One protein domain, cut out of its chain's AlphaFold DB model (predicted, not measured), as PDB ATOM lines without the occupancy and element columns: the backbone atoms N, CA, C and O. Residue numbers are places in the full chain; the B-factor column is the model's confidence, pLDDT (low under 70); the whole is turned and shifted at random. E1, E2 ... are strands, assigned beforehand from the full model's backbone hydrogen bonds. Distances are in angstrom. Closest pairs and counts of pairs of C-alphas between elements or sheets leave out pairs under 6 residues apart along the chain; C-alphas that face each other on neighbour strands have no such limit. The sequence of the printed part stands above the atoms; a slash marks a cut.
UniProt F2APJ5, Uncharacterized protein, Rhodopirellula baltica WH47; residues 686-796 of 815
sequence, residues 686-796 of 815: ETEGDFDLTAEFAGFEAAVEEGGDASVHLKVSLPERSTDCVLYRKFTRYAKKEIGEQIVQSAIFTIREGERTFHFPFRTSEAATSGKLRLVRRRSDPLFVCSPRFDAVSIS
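Overview. This is residues 686 to 796 of the 815 residues of an uncharacterized protein of Rhodopirellula baltica WH47 (UniProt F2APJ5). Two four-stranded sheets lie partly face to face as a sandwich, their strands nearly aligned. E1, E6, E7 and E8 make the shorter-stranded, flatter sheet, while the long strands E2 to E5 make a twisted sheet whose strands bend, its E4-E5 hairpin turn curving away from the other sheet. The printed part has 111 residues, no named helix and eight strands, E1 to E8 in order along the chain; the class is all strand. The sheets run E1 - E6 - E7 - E8 and E2 - E3 - E4 - E5, each all antiparallel. The whole is compact, with a radius of gyration of the C-alphas of 14.6 A and spans of 40 by 34 by 24 A.

Arrangement. E1, residues 691 to 697, is an edge strand and the antiparallel neighbour of E6, residues 771 to 777; N 693 and O 775 are 2.8 A apart, within hydrogen-bond range. E2, residues 709 to 718, E3, residues 723 to 732, E4, residues 741 to 752, and E5, residues 755 to 765, form a meander, each strand the antiparallel neighbour of the one before. Pairs within hydrogen-bond range are N 714 and O 727, 2.9 A, in the hairpin E2 and E3; N 728 and O 745, 2.8 A, in the hairpin E3 and E4; and N 748 and O 759, 2.8 A, in the hairpin E4 and E5. E2 bends by 74 degrees at residue 712, E3 by 75 at 729, E4 by 63 at 744 and E5 by 53 at 762. E6, E7, residues 784 to 787, and E8, residues 793 to 795, form a second meander, with N 774 and O 787 3.2 A apart and N 786 and O 793 3.4 A apart. Between the sheets, the closest C-alphas of E2 and E6 are those of Leu 714 and Leu 773, 6.4 A apart. E1 and E5 are apart.

Along the chain. E1 begins at C-alpha 691, (126.568, 181.226, 134.957), and spans 19.3 A. E2 spans 24.5 A and E3 23.6 A. E4, the longest strand with 12 residues, spans 31.8 A and ends at C-alpha 752, (106.069, 184.319, 148.209); E5 spans 29.9 A. E6 spans 20.4 A, E7 10.1 A and E8 6.3 A, ending at C-alpha 795, (113.659, 172.599, 130.695).

Size, cuts and confidence. The two C-alphas farthest apart, those of Glu 705 and Arg 779, are 42.2 A apart. The printed part has no cut. The link E1 to E2, 11 residues, is long. The mean pLDDT of the printed part is 73.2; it is under 70 at residue 721, residues 733 to 740, residue 761 and residues 779 to 796.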
ATOM      1  N   GLU A 686     131.028 180.885 145.623       78.44
ATOM      2  CA  GLU A 686     130.140 181.987 145.245       78.44
ATOM      3  C   GLU A 686     130.337 182.348 143.766       78.44
ATOM      4  O   GLU A 686     131.438 182.248 143.221       78.44
ATOM      5  N   THR A 687     129.254 182.746 143.099       78.25
ATOM      6  CA  THR A 687     129.269 183.221 141.710       78.25
ATOM      7  C   THR A 687     128.200 184.298 141.517       78.25
ATOM      8  O   THR A 687     127.184 184.291 142.213       78.25
ATOM      9  N   GLU A 688     128.401 185.209 140.565       75.56
ATOM     10  CA  GLU A 688     127.479 186.304 140.244       75.56
ATOM     11  C   GLU A 688     127.211 186.403 138.732       75.56
ATOM     12  O   GLU A 688     128.018 185.971 137.912       75.56
ATOM     13  N   GLY A 689     126.063 186.978 138.353       76.75
ATOM     14  CA  GLY A 689     125.684 187.180 136.949       76.75
ATOM     15  C   GLY A 689     125.131 185.937 136.234       76.75
ATOM     16  O   GLY A 689     124.425 185.117 136.829       76.75
ATOM     17  N   ASP A 690     125.396 185.852 134.927       77.38
ATOM     18  CA  ASP A 690     125.113 184.669 134.105       77.38
ATOM     19  C   ASP A 690     126.144 183.578 134.413       77.38
ATOM     20  O   ASP A 690     127.341 183.852 134.488       77.38
ATOM     21  N   PHE A 691     125.697 182.329 134.558       78.50
ATOM     22  CA  PHE A 691     126.568 181.226 134.957       78.50
ATOM     23  C   PHE A 691     126.258 179.926 134.216       78.50
ATOM     24  O   PHE A 691     125.141 179.678 133.762       78.50
ATOM     25  N   ASP A 692     127.274 179.072 134.159       80.69
ATOM     26  CA  ASP A 692     127.205 177.672 133.755       80.69
ATOM     27  C   ASP A 692     127.906 176.849 134.839       80.69
ATOM     28  O   ASP A 692     129.132 176.753 134.888       80.69
ATOM     29  N   LEU A 693     127.113 176.338 135.776       82.50
ATOM     30  CA  LEU A 693     127.596 175.588 136.923       82.50
ATOM     31  C   LEU A 693     127.566 174.105 136.611       82.50
ATOM     32  O   LEU A 693     126.547 173.553 136.204       82.50
ATOM     33  N   THR A 694     128.694 173.455 136.854       82.50
ATOM     34  CA  THR A 694     128.861 172.016 136.717       82.50
ATOM     35  C   THR A 694     129.428 171.462 138.020       82.50
ATOM     36  O   THR A 694     130.463 171.935 138.480       82.50
ATOM     37  N   ALA A 695     128.785 170.439 138.579       86.12
ATOM     38  CA  ALA A 695     129.290 169.651 139.696       86.12
ATOM     39  C   ALA A 695     129.502 168.202 139.245       86.12
ATOM     40  O   ALA A 695     128.541 167.484 138.967       86.12
ATOM     41  N   GLU A 696     130.759 167.778 139.161       87.31
ATOM     42  CA  GLU A 696     131.144 166.398 138.853       87.31
ATOM     43  C   GLU A 696     131.452 165.658 140.154       87.31
ATOM     44  O   GLU A 696     132.097 166.203 141.048       87.31
ATOM     45  N   PHE A 697     130.958 164.428 140.279       88.19
ATOM     46  CA  PHE A 697     131.165 163.594 141.459       88.19
ATOM     47  C   PHE A 697     131.433 162.143 141.061       88.19
ATOM     48  O   PHE A 697     130.931 161.653 140.044       88.19
ATOM     49  N   ALA A 698     132.189 161.438 141.897       89.06
ATOM     50  CA  ALA A 698     132.450 160.014 141.752       89.06
ATOM     51  C   ALA A 698     132.370 159.304 143.108       89.06
ATOM     52  O   ALA A 698     132.602 159.923 144.143       89.06
ATOM     53  N   GLY A 699     132.016 158.017 143.089       86.44
ATOM     54  CA  GLY A 699     132.004 157.170 144.289       86.44
ATOM     55  C   GLY A 699     130.902 157.482 145.310       86.44
ATOM     56  O   GLY A 699     131.043 157.135 146.477       86.44
ATOM     57  N   PHE A 700     129.800 158.127 144.912       87.81
ATOM     58  CA  PHE A 700     128.681 158.376 145.822       87.81
ATOM     59  C   PHE A 700     127.783 157.137 145.945       87.81
ATOM     60  O   PHE A 700     126.935 156.850 145.088       87.81
ATOM     61  N   GLU A 701     127.936 156.440 147.061       85.75
ATOM     62  CA  GLU A 701     127.099 155.321 147.481       85.75
ATOM     63  C   GLU A 701     126.264 155.719 148.696       85.75
ATOM     64  O   GLU A 701     126.730 156.440 149.578       85.75
ATOM     65  N   ALA A 702     125.015 155.261 148.751       85.50
ATOM     66  CA  ALA A 702     124.189 155.449 149.930       85.50
ATOM     67  C   ALA A 702     123.213 154.291 150.121       85.50
ATOM     68  O   ALA A 702     122.725 153.681 149.168       85.50
ATOM     69  N   ALA A 703     122.888 154.046 151.384       82.12
ATOM     70  CA  ALA A 703     121.767 153.234 151.810       82.12
ATOM     71  C   ALA A 703     120.964 154.061 152.812       82.12
ATOM     72  O   ALA A 703     121.533 154.712 153.686       82.12
ATOM     73  N   VAL A 704     119.645 154.065 152.664       79.75
ATOM     74  CA  VAL A 704     118.734 154.804 153.544       79.75
ATOM     75  C   VAL A 704     117.681 153.847 154.077       79.75
ATOM     76  O   VAL A 704     117.350 152.874 153.404       79.75
ATOM     77  N   GLU A 705     117.156 154.110 155.269       79.69
ATOM     78  CA  GLU A 705     115.998 153.396 155.820       79.69
ATOM     79  C   GLU A 705     114.676 154.060 155.399       79.69
ATOM     80  O   GLU A 705     114.678 155.129 154.785       79.69
ATOM     81  N   GLU A 706     113.538 153.413 155.675       77.56
ATOM     82  CA  GLU A 706     112.207 153.965 155.367       77.56
ATOM     83  C   GLU A 706     112.033 155.384 155.944       77.56
ATOM     84  O   GLU A 706     112.307 155.638 157.116       77.56
ATOM     85  N   GLY A 707     111.589 156.321 155.100       75.69
ATOM     86  CA  GLY A 707     111.433 157.738 155.444       75.69
ATOM     87  C   GLY A 707     112.710 158.587 155.381       75.69
ATOM     88  O   GLY A 707     112.637 159.774 155.700       75.69
ATOM     89  N   GLY A 708     113.852 158.013 154.984       79.81
ATOM     90  CA  GLY A 708     115.119 158.727 154.805       79.81
ATOM     91  C   GLY A 708     115.476 159.034 153.347       79.81
ATOM     92  O   GLY A 708     114.977 158.400 152.408       79.81
ATOM     93  N   ASP A 709     116.391 159.988 153.176       84.31
ATOM     94  CA  ASP A 709     117.021 160.344 151.910       84.31
ATOM     95  C   ASP A 709     118.532 160.596 152.051       84.31
ATOM     96  O   ASP A 709     119.040 160.970 153.106       84.31
ATOM     97  N   ALA A 710     119.260 160.366 150.962       87.19
ATOM     98  CA  ALA A 710     120.674 160.699 150.830       87.19
ATOM     99  C   ALA A 710     120.912 161.235 149.422       87.19
ATOM    100  O   ALA A 710     120.451 160.635 148.449       87.19
ATOM    101  N   SER A 711     121.611 162.363 149.281       88.25
ATOM    102  CA  SER A 711     121.783 162.988 147.969       88.25
ATOM    103  C   SER A 711     123.105 163.722 147.795       88.25
ATOM    104  O   SER A 711     123.656 164.275 148.742       88.25
ATOM    105  N   VAL A 712     123.551 163.779 146.543       88.88
ATOM    106  CA  VAL A 712     124.446 164.821 146.034       88.88
ATOM    107  C   VAL A 712     123.563 165.790 145.267       88.88
ATOM    108  O   VAL A 712     122.740 165.361 144.457       88.88
ATOM    109  N   HIS A 713     123.690 167.090 145.517       88.44
ATOM    110  CA  HIS A 713     122.882 168.071 144.810       88.44
ATOM    111  C   HIS A 713     123.660 169.326 144.443       88.44
ATOM    112  O   HIS A 713     124.522 169.792 145.182       88.44
ATOM    113  N   LEU A 714     123.302 169.892 143.294       87.19
ATOM    114  CA  LEU A 714     123.721 171.217 142.871       87.19
ATOM    115  C   LEU A 714     122.582 172.185 143.199       87.19
ATOM    116  O   LEU A 714     121.487 172.067 142.647       87.19
ATOM    117  N   LYS A 715     122.831 173.111 144.126       86.50
ATOM    118  CA  LYS A 715     121.862 174.117 144.569       86.50
ATOM    119  C   LYS A 715     122.323 175.508 144.150       86.50
ATOM    120  O   LYS A 715     123.449 175.897 144.433       86.50
ATOM    121  N   VAL A 716     121.411 176.271 143.556       83.00
ATOM    122  CA  VAL A 716     121.576 177.700 143.288       83.00
ATOM    123  C   VAL A 716     120.461 178.460 143.987       83.00
ATOM    124  O   VAL A 716     119.280 178.222 143.727       83.00
ATOM    125  N   SER A 717     120.837 179.388 144.861       82.19
ATOM    126  CA  SER A 717     119.909 180.324 145.493       82.19
ATOM    127  C   SER A 717     119.900 181.640 144.723       82.19
ATOM    128  O   SER A 717     120.954 182.190 144.419       82.19
ATOM    129  N   LEU A 718     118.707 182.148 144.411       78.69
ATOM    130  CA  LEU A 718     118.477 183.425 143.734       78.69
ATOM    131  C   LEU A 718     117.753 184.375 144.705       78.69
ATOM    132  O   LEU A 718     116.514 184.426 144.702       78.69
ATOM    133  N   PRO A 719     118.493 185.123 145.553       76.25
ATOM    134  CA  PRO A 719     117.914 185.922 146.636       76.25
ATOM    135  C   PRO A 719     116.953 186.999 146.129       76.25
ATOM    136  O   PRO A 719     115.890 187.200 146.705       76.25
ATOM    137  N   GLU A 720     117.283 187.617 144.992       70.88
ATOM    138  CA  GLU A 720     116.470 188.621 144.284       70.88
ATOM    139  C   GLU A 720     115.038 188.146 143.993       70.88
ATOM    140  O   GLU A 720     114.130 188.954 143.805       70.88
ATOM    141  N   ARG A 721     114.837 186.827 143.916       67.50
ATOM    142  CA  ARG A 721     113.574 186.191 143.530       67.50
ATOM    143  C   ARG A 721     112.996 185.303 144.620       67.50
ATOM    144  O   ARG A 721     111.996 184.632 144.362       67.50
ATOM    145  N   SER A 722     113.638 185.230 145.786       81.81
ATOM    146  CA  SER A 722     113.289 184.272 146.841       81.81
ATOM    147  C   SER A 722     113.103 182.848 146.290       81.81
ATOM    148  O   SER A 722     112.140 182.159 146.636       81.81
ATOM    149  N   THR A 723     113.967 182.446 145.350       79.44
ATOM    150  CA  THR A 723     113.849 181.184 144.607       79.44
ATOM    151  C   THR A 723     115.116 180.353 144.765       79.44
ATOM    152  O   THR A 723     116.206 180.847 144.492       79.44
ATOM    153  N   ASP A 724     114.965 179.088 145.146       83.12
ATOM    154  CA  ASP A 724     116.035 178.092 145.136       83.12
ATOM    155  C   ASP A 724     115.791 177.088 144.008       83.12
ATOM    156  O   ASP A 724     114.715 176.491 143.915       83.12
ATOM    157  N   CYS A 725     116.812 176.858 143.191       81.12
ATOM    158  CA  CYS A 725     116.833 175.819 142.171       81.12
ATOM    159  C   CYS A 725     117.792 174.720 142.615       81.12
ATOM    160  O   CYS A 725     118.949 174.992 142.936       81.12
ATOM    161  N   VAL A 726     117.312 173.483 142.657       82.94
ATOM    162  CA  VAL A 726     118.090 172.339 143.133       82.94
ATOM    163  C   VAL A 726     117.993 171.205 142.132       82.94
ATOM    164  O   VAL A 726     116.899 170.842 141.706       82.94
ATOM    165  N   LEU A 727     119.134 170.624 141.780       83.12
ATOM    166  CA  LEU A 727     119.213 169.374 141.039       83.12
ATOM    167  C   LEU A 727     119.783 168.302 141.963       83.12
ATOM    168  O   LEU A 727     120.919 168.415 142.413       83.12
ATOM    169  N   TYR A 728     118.986 167.283 142.254       84.12
ATOM    170  CA  TYR A 728     119.346 166.156 143.103       84.12
ATOM    171  C   TYR A 728     119.798 164.976 142.254       84.12
ATOM    172  O   TYR A 728     119.119 164.627 141.293       84.12
ATOM    173  N   ARG A 729     120.847 164.285 142.696       85.25
ATOM    174  CA  ARG A 729     120.946 162.828 142.596       85.25
ATOM    175  C   ARG A 729     120.670 162.277 143.985       85.25
ATOM    176  O   ARG A 729     121.465 162.507 144.896       85.25
ATOM    177  N   LYS A 730     119.552 161.576 144.162       82.38
ATOM    178  CA  LYS A 730     119.074 161.123 145.472       82.38
ATOM    179  C   LYS A 730     118.756 159.631 145.512       82.38
ATOM    180  O   LYS A 730     118.261 159.063 144.545       82.38
ATOM    181  N   PHE A 731     118.975 159.049 146.680       77.88
ATOM    182  CA  PHE A 731     118.366 157.807 147.133       77.88
ATOM    183  C   PHE A 731     117.217 158.163 148.068       77.88
ATOM    184  O   PHE A 731     117.410 158.960 148.986       77.88
ATOM    185  N   THR A 732     116.032 157.600 147.843       74.62
ATOM    186  CA  THR A 732     114.830 157.902 148.635       74.62
ATOM    187  C   THR A 732     114.121 156.627 149.084       74.62
ATOM    188  O   THR A 732     114.131 155.613 148.385       74.62
ATOM    189  N   ARG A 733     113.486 156.674 150.262       64.19
ATOM    190  CA  ARG A 733     112.546 155.648 150.746       64.19
ATOM    191  C   ARG A 733     111.293 156.251 151.400       64.19
ATOM    192  O   ARG A 733     110.806 155.739 152.404       64.19
ATOM    193  N   TYR A 734     110.767 157.353 150.864       59.41
ATOM    194  CA  TYR A 734     109.640 158.082 151.474       59.41
ATOM    195  C   TYR A 734     108.257 157.419 151.333       59.41
ATOM    196  O   TYR A 734     107.416 157.595 152.212       59.41
ATOM    197  N   ALA A 735     107.990 156.680 150.255       57.69
ATOM    198  CA  ALA A 735     106.684 156.066 150.004       57.69
ATOM    199  C   ALA A 735     106.831 154.597 149.610       57.69
ATOM    200  O   ALA A 735     107.804 154.235 148.963       57.69
ATOM    201  N   LYS A 736     105.818 153.766 149.905       54.38
ATOM    202  CA  LYS A 736     105.810 152.316 149.611       54.38
ATOM    203  C   LYS A 736     106.091 151.964 148.140       54.38
ATOM    204  O   LYS A 736     106.539 150.860 147.863       54.38
ATOM    205  N   LYS A 737     105.812 152.896 147.220       51.53
ATOM    206  CA  LYS A 737     106.085 152.779 145.779       51.53
ATOM    207  C   LYS A 737     107.485 153.251 145.361       51.53
ATOM    208  O   LYS A 737     107.922 152.853 144.302       51.53
ATOM    209  N   GLU A 738     108.167 154.048 146.184       55.69
ATOM    210  CA  GLU A 738     109.472 154.673 145.892       55.69
ATOM    211  C   GLU A 738     110.609 154.066 146.740       55.69
ATOM    212  O   GLU A 738     111.683 154.651 146.866       55.69
ATOM    213  N   ILE A 739     110.366 152.930 147.410       57.12
ATOM    214  CA  ILE A 739     111.341 152.330 148.330       57.12
ATOM    215  C   ILE A 739     112.536 151.799 147.533       57.12
ATOM    216  O   ILE A 739     112.454 150.741 146.916       57.12
ATOM    217  N   GLY A 740     113.674 152.486 147.644       62.34
ATOM    218  CA  GLY A 740     114.963 152.012 147.136       62.34
ATOM    219  C   GLY A 740     115.329 152.522 145.746       62.34
ATOM    220  O   GLY A 740     116.330 152.058 145.205       62.34
ATOM    221  N   GLU A 741     114.569 153.474 145.203       71.56
ATOM    222  CA  GLU A 741     114.876 154.090 143.913       71.56
ATOM    223  C   GLU A 741     116.093 155.018 144.000       71.56
ATOM    224  O   GLU A 741     116.264 155.781 144.964       71.56
ATOM    225  N   GLN A 742     116.907 154.998 142.945       79.75
ATOM    226  CA  GLN A 742     117.960 155.979 142.713       79.75
ATOM    227  C   GLN A 742     117.494 156.912 141.611       79.75
ATOM    228  O   GLN A 742     117.260 156.475 140.487       79.75
ATOM    229  N   ILE A 743     117.324 158.195 141.921       79.00
ATOM    230  CA  ILE A 743     116.738 159.131 140.964       79.00
ATOM    231  C   ILE A 743     117.529 160.422 140.854       79.00
ATOM    232  O   ILE A 743     118.137 160.907 141.812       79.00
ATOM    233  N   VAL A 744     117.448 161.019 139.675       77.94
ATOM    234  CA  VAL A 744     117.804 162.409 139.431       77.94
ATOM    235  C   VAL A 744     116.515 163.215 139.367       77.94
ATOM    236  O   VAL A 744     115.578 162.850 138.659       77.94
ATOM    237  N   GLN A 745     116.443 164.311 140.118       78.69
ATOM    238  CA  GLN A 745     115.243 165.142 140.201       78.69
ATOM    239  C   GLN A 745     115.612 166.620 140.250       78.69
ATOM    240  O   GLN A 745     116.500 167.003 141.007       78.69
ATOM    241  N   SER A 746     114.908 167.463 139.499       75.31
ATOM    242  CA  SER A 746     114.997 168.913 139.669       75.31
ATOM    243  C   SER A 746     113.870 169.418 140.569       75.31
ATOM    244  O   SER A 746     112.757 168.888 140.565       75.31
ATOM    245  N   ALA A 747     114.159 170.449 141.355       78.94
ATOM    246  CA  ALA A 747     113.192 171.126 142.199       78.94
ATOM    247  C   ALA A 747     113.395 172.637 142.155       78.94
ATOM    248  O   ALA A 747     114.519 173.141 142.175       78.94
ATOM    249  N   ILE A 748     112.280 173.354 142.142       79.12
ATOM    250  CA  ILE A 748     112.228 174.806 142.244       79.12
ATOM    251  C   ILE A 748     111.402 175.129 143.478       79.12
ATOM    252  O   ILE A 748     110.220 174.790 143.554       79.12
ATOM    253  N   PHE A 749     112.026 175.790 144.444       83.00
ATOM    254  CA  PHE A 749     111.369 176.270 145.649       83.00
ATOM    255  C   PHE A 749     111.220 177.780 145.547       83.00
ATOM    256  O   PHE A 749     112.218 178.480 145.428       83.00
ATOM    257  N   THR A 750     109.994 178.291 145.606       81.62
ATOM    258  CA  THR A 750     109.736 179.736 145.599       81.62
ATOM    259  C   THR A 750     109.094 180.138 146.916       81.62
ATOM    260  O   THR A 750     108.144 179.494 147.357       81.62
ATOM    261  N   ILE A 751     109.581 181.208 147.537       79.62
ATOM    262  CA  ILE A 751     108.949 181.809 148.714       79.62
ATOM    263  C   ILE A 751     108.221 183.079 148.271       79.62
ATOM    264  O   ILE A 751     108.843 184.017 147.772       79.62
ATOM    265  N   ARG A 752     106.898 183.127 148.454       74.75
ATOM    266  CA  ARG A 752     106.069 184.319 148.209       74.75
ATOM    267  C   ARG A 752     105.189 184.577 149.414       74.75
ATOM    268  O   ARG A 752     104.527 183.665 149.880       74.75
ATOM    269  N   GLU A 753     105.206 185.808 149.920       76.25
ATOM    270  CA  GLU A 753     104.363 186.223 151.057       76.25
ATOM    271  C   GLU A 753     104.498 185.315 152.302       76.25
ATOM    272  O   GLU A 753     103.578 185.183 153.101       76.25
ATOM    273  N   GLY A 754     105.666 184.686 152.483       75.81
ATOM    274  CA  GLY A 754     105.927 183.739 153.573       75.81
ATOM    275  C   GLY A 754     105.487 182.295 153.300       75.81
ATOM    276  O   GLY A 754     105.827 181.411 154.084       75.81
ATOM    277  N   GLU A 755     104.805 182.022 152.185       78.94
ATOM    278  CA  GLU A 755     104.445 180.675 151.746       78.94
ATOM    279  C   GLU A 755     105.517 180.100 150.810       78.94
ATOM    280  O   GLU A 755     105.976 180.759 149.872       78.94
ATOM    281  N   ARG A 756     105.930 178.854 151.069       81.44
ATOM    282  CA  ARG A 756     106.899 178.126 150.244       81.44
ATOM    283  C   ARG A 756     106.161 177.189 149.295       81.44
ATOM    284  O   ARG A 756     105.586 176.198 149.738       81.44
ATOM    285  N   THR A 757     106.237 177.457 147.998       82.50
ATOM    286  CA  THR A 757     105.744 176.556 146.951       82.50
ATOM    287  C   THR A 757     106.889 175.742 146.361       82.50
ATOM    288  O   THR A 757     108.042 176.185 146.325       82.50
ATOM    289  N   PHE A 758     106.577 174.525 145.922       80.88
ATOM    290  CA  PHE A 758     107.532 173.595 145.328       80.88
ATOM    291  C   PHE A 758     107.016 173.096 143.983       80.88
ATOM    292  O   PHE A 758     105.838 172.780 143.825       80.88
ATOM    293  N   HIS A 759     107.921 173.021 143.016       77.62
ATOM    294  CA  HIS A 759     107.667 172.491 141.687       77.62
ATOM    295  C   HIS A 759     108.796 171.532 141.315       77.62
ATOM    296  O   HIS A 759     109.964 171.883 141.471       77.62
ATOM    297  N   PHE A 760     108.457 170.338 140.828       76.19
ATOM    298  CA  PHE A 760     109.419 169.298 140.455       76.19
ATOM    299  C   PHE A 760     109.320 169.019 138.950       76.19
ATOM    300  O   PHE A 760     108.611 168.095 138.556       76.19
ATOM    301  N   PRO A 761     109.965 169.834 138.095       64.25
ATOM    302  CA  PRO A 761     109.756 169.756 136.651       64.25
ATOM    303  C   PRO A 761     110.407 168.533 135.989       64.25
ATOM    304  O   PRO A 761     110.042 168.195 134.870       64.25
ATOM    305  N   PHE A 762     111.366 167.874 136.647       70.25
ATOM    306  CA  PHE A 762     112.067 166.707 136.107       70.25
ATOM    307  C   PHE A 762     112.261 165.632 137.164       70.25
ATOM    308  O   PHE A 762     112.664 165.939 138.287       70.25
ATOM    309  N   ARG A 763     112.072 164.373 136.772       74.62
ATOM    310  CA  ARG A 763     112.439 163.183 137.541       74.62
ATOM    311  C   ARG A 763     112.798 162.062 136.565       74.62
ATOM    312  O   ARG A 763     112.041 161.807 135.638       74.62
ATOM    313  N   THR A 764     113.912 161.382 136.798       75.12
ATOM    314  CA  THR A 764     114.285 160.148 136.089       75.12
ATOM    315  C   THR A 764     115.050 159.217 137.024       75.12
ATOM    316  O   THR A 764     115.652 159.696 137.988       75.12
ATOM    317  N   SER A 765     115.031 157.908 136.775       79.88
ATOM    318  CA  SER A 765     115.874 156.962 137.508       79.88
ATOM    319  C   SER A 765     117.321 157.004 137.001       79.88
ATOM    320  O   SER A 765     117.576 157.234 135.822       79.88
ATOM    321  N   GLU A 766     118.288 156.846 137.903       80.88
ATOM    322  CA  GLU A 766     119.725 156.869 137.607       80.88
ATOM    323  C   GLU A 766     120.498 156.163 138.729       80.88
ATOM    324  O   GLU A 766     120.680 156.689 139.832       80.88
ATOM    325  N   ALA A 767     120.970 154.957 138.429       80.75
ATOM    326  CA  ALA A 767     121.698 154.090 139.340       80.75
ATOM    327  C   ALA A 767     123.216 154.341 139.344       80.75
ATOM    328  O   ALA A 767     123.942 153.684 140.098       80.75
ATOM    329  N   ALA A 768     123.728 155.257 138.513       78.38
ATOM    330  CA  ALA A 768     125.146 155.583 138.507       78.38
ATOM    331  C   ALA A 768     125.596 156.192 139.850       78.38
ATOM    332  O   ALA A 768     125.021 157.156 140.354       78.38
ATOM    333  N   THR A 769     126.695 155.672 140.402       80.56
ATOM    334  CA  THR A 769     127.345 156.186 141.628       80.56
ATOM    335  C   THR A 769     128.221 157.411 141.372       80.56
ATOM    336  O   THR A 769     128.831 157.971 142.276       80.56
ATOM    337  N   SER A 770     128.333 157.818 140.117       82.69
ATOM    338  CA  SER A 770     129.194 158.896 139.656       82.69
ATOM    339  C   SER A 770     128.437 159.657 138.576       82.69
ATOM    340  O   SER A 770     127.688 159.050 137.807       82.69
ATOM    341  N   GLY A 771     128.614 160.969 138.501       79.69
ATOM    342  CA  GLY A 771     127.726 161.816 137.723       79.69
ATOM    343  C   GLY A 771     128.269 163.219 137.497       79.69
ATOM    344  O   GLY A 771     129.298 163.609 138.043       79.69
ATOM    345  N   LYS A 772     127.543 163.983 136.688       79.75
ATOM    346  CA  LYS A 772     127.775 165.405 136.448       79.75
ATOM    347  C   LYS A 772     126.432 166.100 136.522       79.75
ATOM    348  O   LYS A 772     125.585 165.813 135.694       79.75
ATOM    349  N   LEU A 773     126.244 166.994 137.481       81.81
ATOM    350  CA  LEU A 773     125.072 167.854 137.599       81.81
ATOM    351  C   LEU A 773     125.388 169.198 136.943       81.81
ATOM    352  O   LEU A 773     126.417 169.791 137.254       81.81
ATOM    353  N   ARG A 774     124.524 169.694 136.057       79.38
ATOM    354  CA  ARG A 774     124.711 170.994 135.385       79.38
ATOM    355  C   ARG A 774     123.509 171.910 135.598       79.38
ATOM    356  O   ARG A 774     122.386 171.419 135.579       79.38
ATOM    357  N   LEU A 775     123.754 173.206 135.791       78.81
ATOM    358  CA  LEU A 775     122.759 174.282 135.825       78.81
ATOM    359  C   LEU A 775     123.283 175.500 135.058       78.81
ATOM    360  O   LEU A 775     124.372 175.990 135.340       78.81
ATOM    361  N   VAL A 776     122.484 176.022 134.130       75.56
ATOM    362  CA  VAL A 776     122.826 177.201 133.314       75.56
ATOM    363  C   VAL A 776     121.845 178.341 133.604       75.56
ATOM    364  O   VAL A 776     120.687 178.084 133.930       75.56
ATOM    365  N   ARG A 777     122.300 179.598 133.501       75.88
ATOM    366  CA  ARG A 777     121.478 180.822 133.504       75.88
ATOM    367  C   ARG A 777     121.989 181.798 132.439       75.88
ATOM    368  O   ARG A 777     123.187 182.064 132.379       75.88
ATOM    369  N   ARG A 778     121.072 182.364 131.642       70.81
ATOM    370  CA  ARG A 778     121.344 183.387 130.615       70.81
ATOM    371  C   ARG A 778     120.317 184.513 130.654       70.81
ATOM    372  O   ARG A 778     119.130 184.222 130.581       70.81
ATOM    373  N   ARG A 779     120.756 185.777 130.632       64.12
ATOM    374  CA  ARG A 779     119.885 186.976 130.594       64.12
ATOM    375  C   ARG A 779     118.918 187.058 131.799       64.12
ATOM    376  O   ARG A 779     119.026 186.333 132.788       64.12
ATOM    377  N   SER A 780     117.984 188.014 131.757       53.34
ATOM    378  CA  SER A 780     117.008 188.271 132.827       53.34
ATOM    379  C   SER A 780     115.910 187.208 132.959       53.34
ATOM    380  O   SER A 780     115.223 187.208 133.979       53.34
ATOM    381  N   ASP A 781     115.755 186.293 131.997       50.78
ATOM    382  CA  ASP A 781     114.807 185.175 132.073       50.78
ATOM    383  C   ASP A 781     115.558 183.857 132.277       50.78
ATOM    384  O   ASP A 781     116.456 183.533 131.506       50.78
ATOM    385  N   PRO A 782     115.253 183.087 133.331       51.34
ATOM    386  CA  PRO A 782     116.091 181.971 133.703       51.34
ATOM    387  C   PRO A 782     115.761 180.744 132.850       51.34
ATOM    388  O   PRO A 782     114.725 180.104 133.017       51.34
ATOM    389  N   LEU A 783     116.676 180.386 131.955       51.69
ATOM    390  CA  LEU A 783     116.643 179.106 131.260       51.69
ATOM    391  C   LEU A 783     117.516 178.105 132.023       51.69
ATOM    392  O   LEU A 783     118.738 178.170 131.930       51.69
ATOM    393  N   PHE A 784     116.893 177.215 132.802       55.12
ATOM    394  CA  PHE A 784     117.589 176.233 133.638       55.12
ATOM    395  C   PHE A 784     117.746 174.893 132.911       55.12
ATOM    396  O   PHE A 784     116.824 174.085 132.864       55.12
ATOM    397  N   VAL A 785     118.936 174.608 132.393       52.94
ATOM    398  CA  VAL A 785     119.247 173.269 131.857       52.94
ATOM    399  C   VAL A 785     119.724 172.362 132.985       52.94
ATOM    400  O   VAL A 785     120.623 172.761 133.716       52.94
ATOM    401  N   CYS A 786     119.162 171.155 133.106       50.62
ATOM    402  CA  CYS A 786     119.574 170.137 134.079       50.62
ATOM    403  C   CYS A 786     120.070 168.882 133.343       50.62
ATOM    404  O   CYS A 786     119.371 168.364 132.479       50.62
ATOM    405  N   SER A 787     121.247 168.353 133.686       53.56
ATOM    406  CA  SER A 787     121.710 167.047 133.183       53.56
ATOM    407  C   SER A 787     122.506 166.293 134.256       53.56
ATOM    408  O   SER A 787     123.241 166.970 134.972       53.56
ATOM    409  N   PRO A 788     122.359 164.951 134.381       50.41
ATOM    410  CA  PRO A 788     123.101 164.112 135.325       50.41
ATOM    411  C   PRO A 788     124.368 163.406 134.801       50.41
ATOM    412  O   PRO A 788     125.094 162.835 135.620       50.41
ATOM    413  N   ARG A 789     124.708 163.435 133.497       52.62
ATOM    414  CA  ARG A 789     126.100 163.111 133.088       52.62
ATOM    415  C   ARG A 789     126.591 163.650 131.738       52.62
ATOM    416  O   ARG A 789     127.797 163.745 131.596       52.62
ATOM    417  N   PHE A 790     125.725 164.045 130.805       40.84
ATOM    418  CA  PHE A 790     126.062 164.820 129.597       40.84
ATOM    419  C   PHE A 790     124.807 165.515 129.040       40.84
ATOM    420  O   PHE A 790     123.680 165.098 129.289       40.84
ATOM    421  N   ASP A 791     125.045 166.646 128.394       43.62
ATOM    422  CA  ASP A 791     124.126 167.703 127.966       43.62
ATOM    423  C   ASP A 791     122.756 167.310 127.389       43.62
ATOM    424  O   ASP A 791     122.692 166.494 126.488       43.62
ATOM    425  N   ALA A 792     121.718 168.042 127.832       37.66
ATOM    426  CA  ALA A 792     120.391 168.207 127.213       37.66
ATOM    427  C   ALA A 792     119.204 167.374 127.746       37.66
ATOM    428  O   ALA A 792     118.492 166.703 127.001       37.66
ATOM    429  N   VAL A 793     118.830 167.568 129.015       36.50
ATOM    430  CA  VAL A 793     117.393 167.776 129.277       36.50
ATOM    431  C   VAL A 793     117.182 169.278 129.420       36.50
ATOM    432  O   VAL A 793     117.472 169.894 130.448       36.50
ATOM    433  N   SER A 794     116.754 169.884 128.315       36.72
ATOM    434  CA  SER A 794     116.257 171.252 128.292       36.72
ATOM    435  C   SER A 794     114.948 171.298 129.075       36.72
ATOM    436  O   SER A 794     113.980 170.639 128.708       36.72
ATOM    437  N   ILE A 795     114.912 172.084 130.151       38.00
ATOM    438  CA  ILE A 795     113.659 172.599 130.695       38.00
ATOM    439  C   ILE A 795     113.773 174.115 130.681       38.00
ATOM    440  O   ILE A 795     114.359 174.734 131.568       38.00
ATOM    441  N   SER A 796     113.191 174.743 129.665       36.75
ATOM    442  CA  SER A 796     112.896 176.167 129.733       36.75
ATOM    443  C   SER A 796     111.810 176.378 130.786       36.75
ATOM    444  O   SER A 796     110.638 176.080 130.566       36.75
TER     445      SER A 796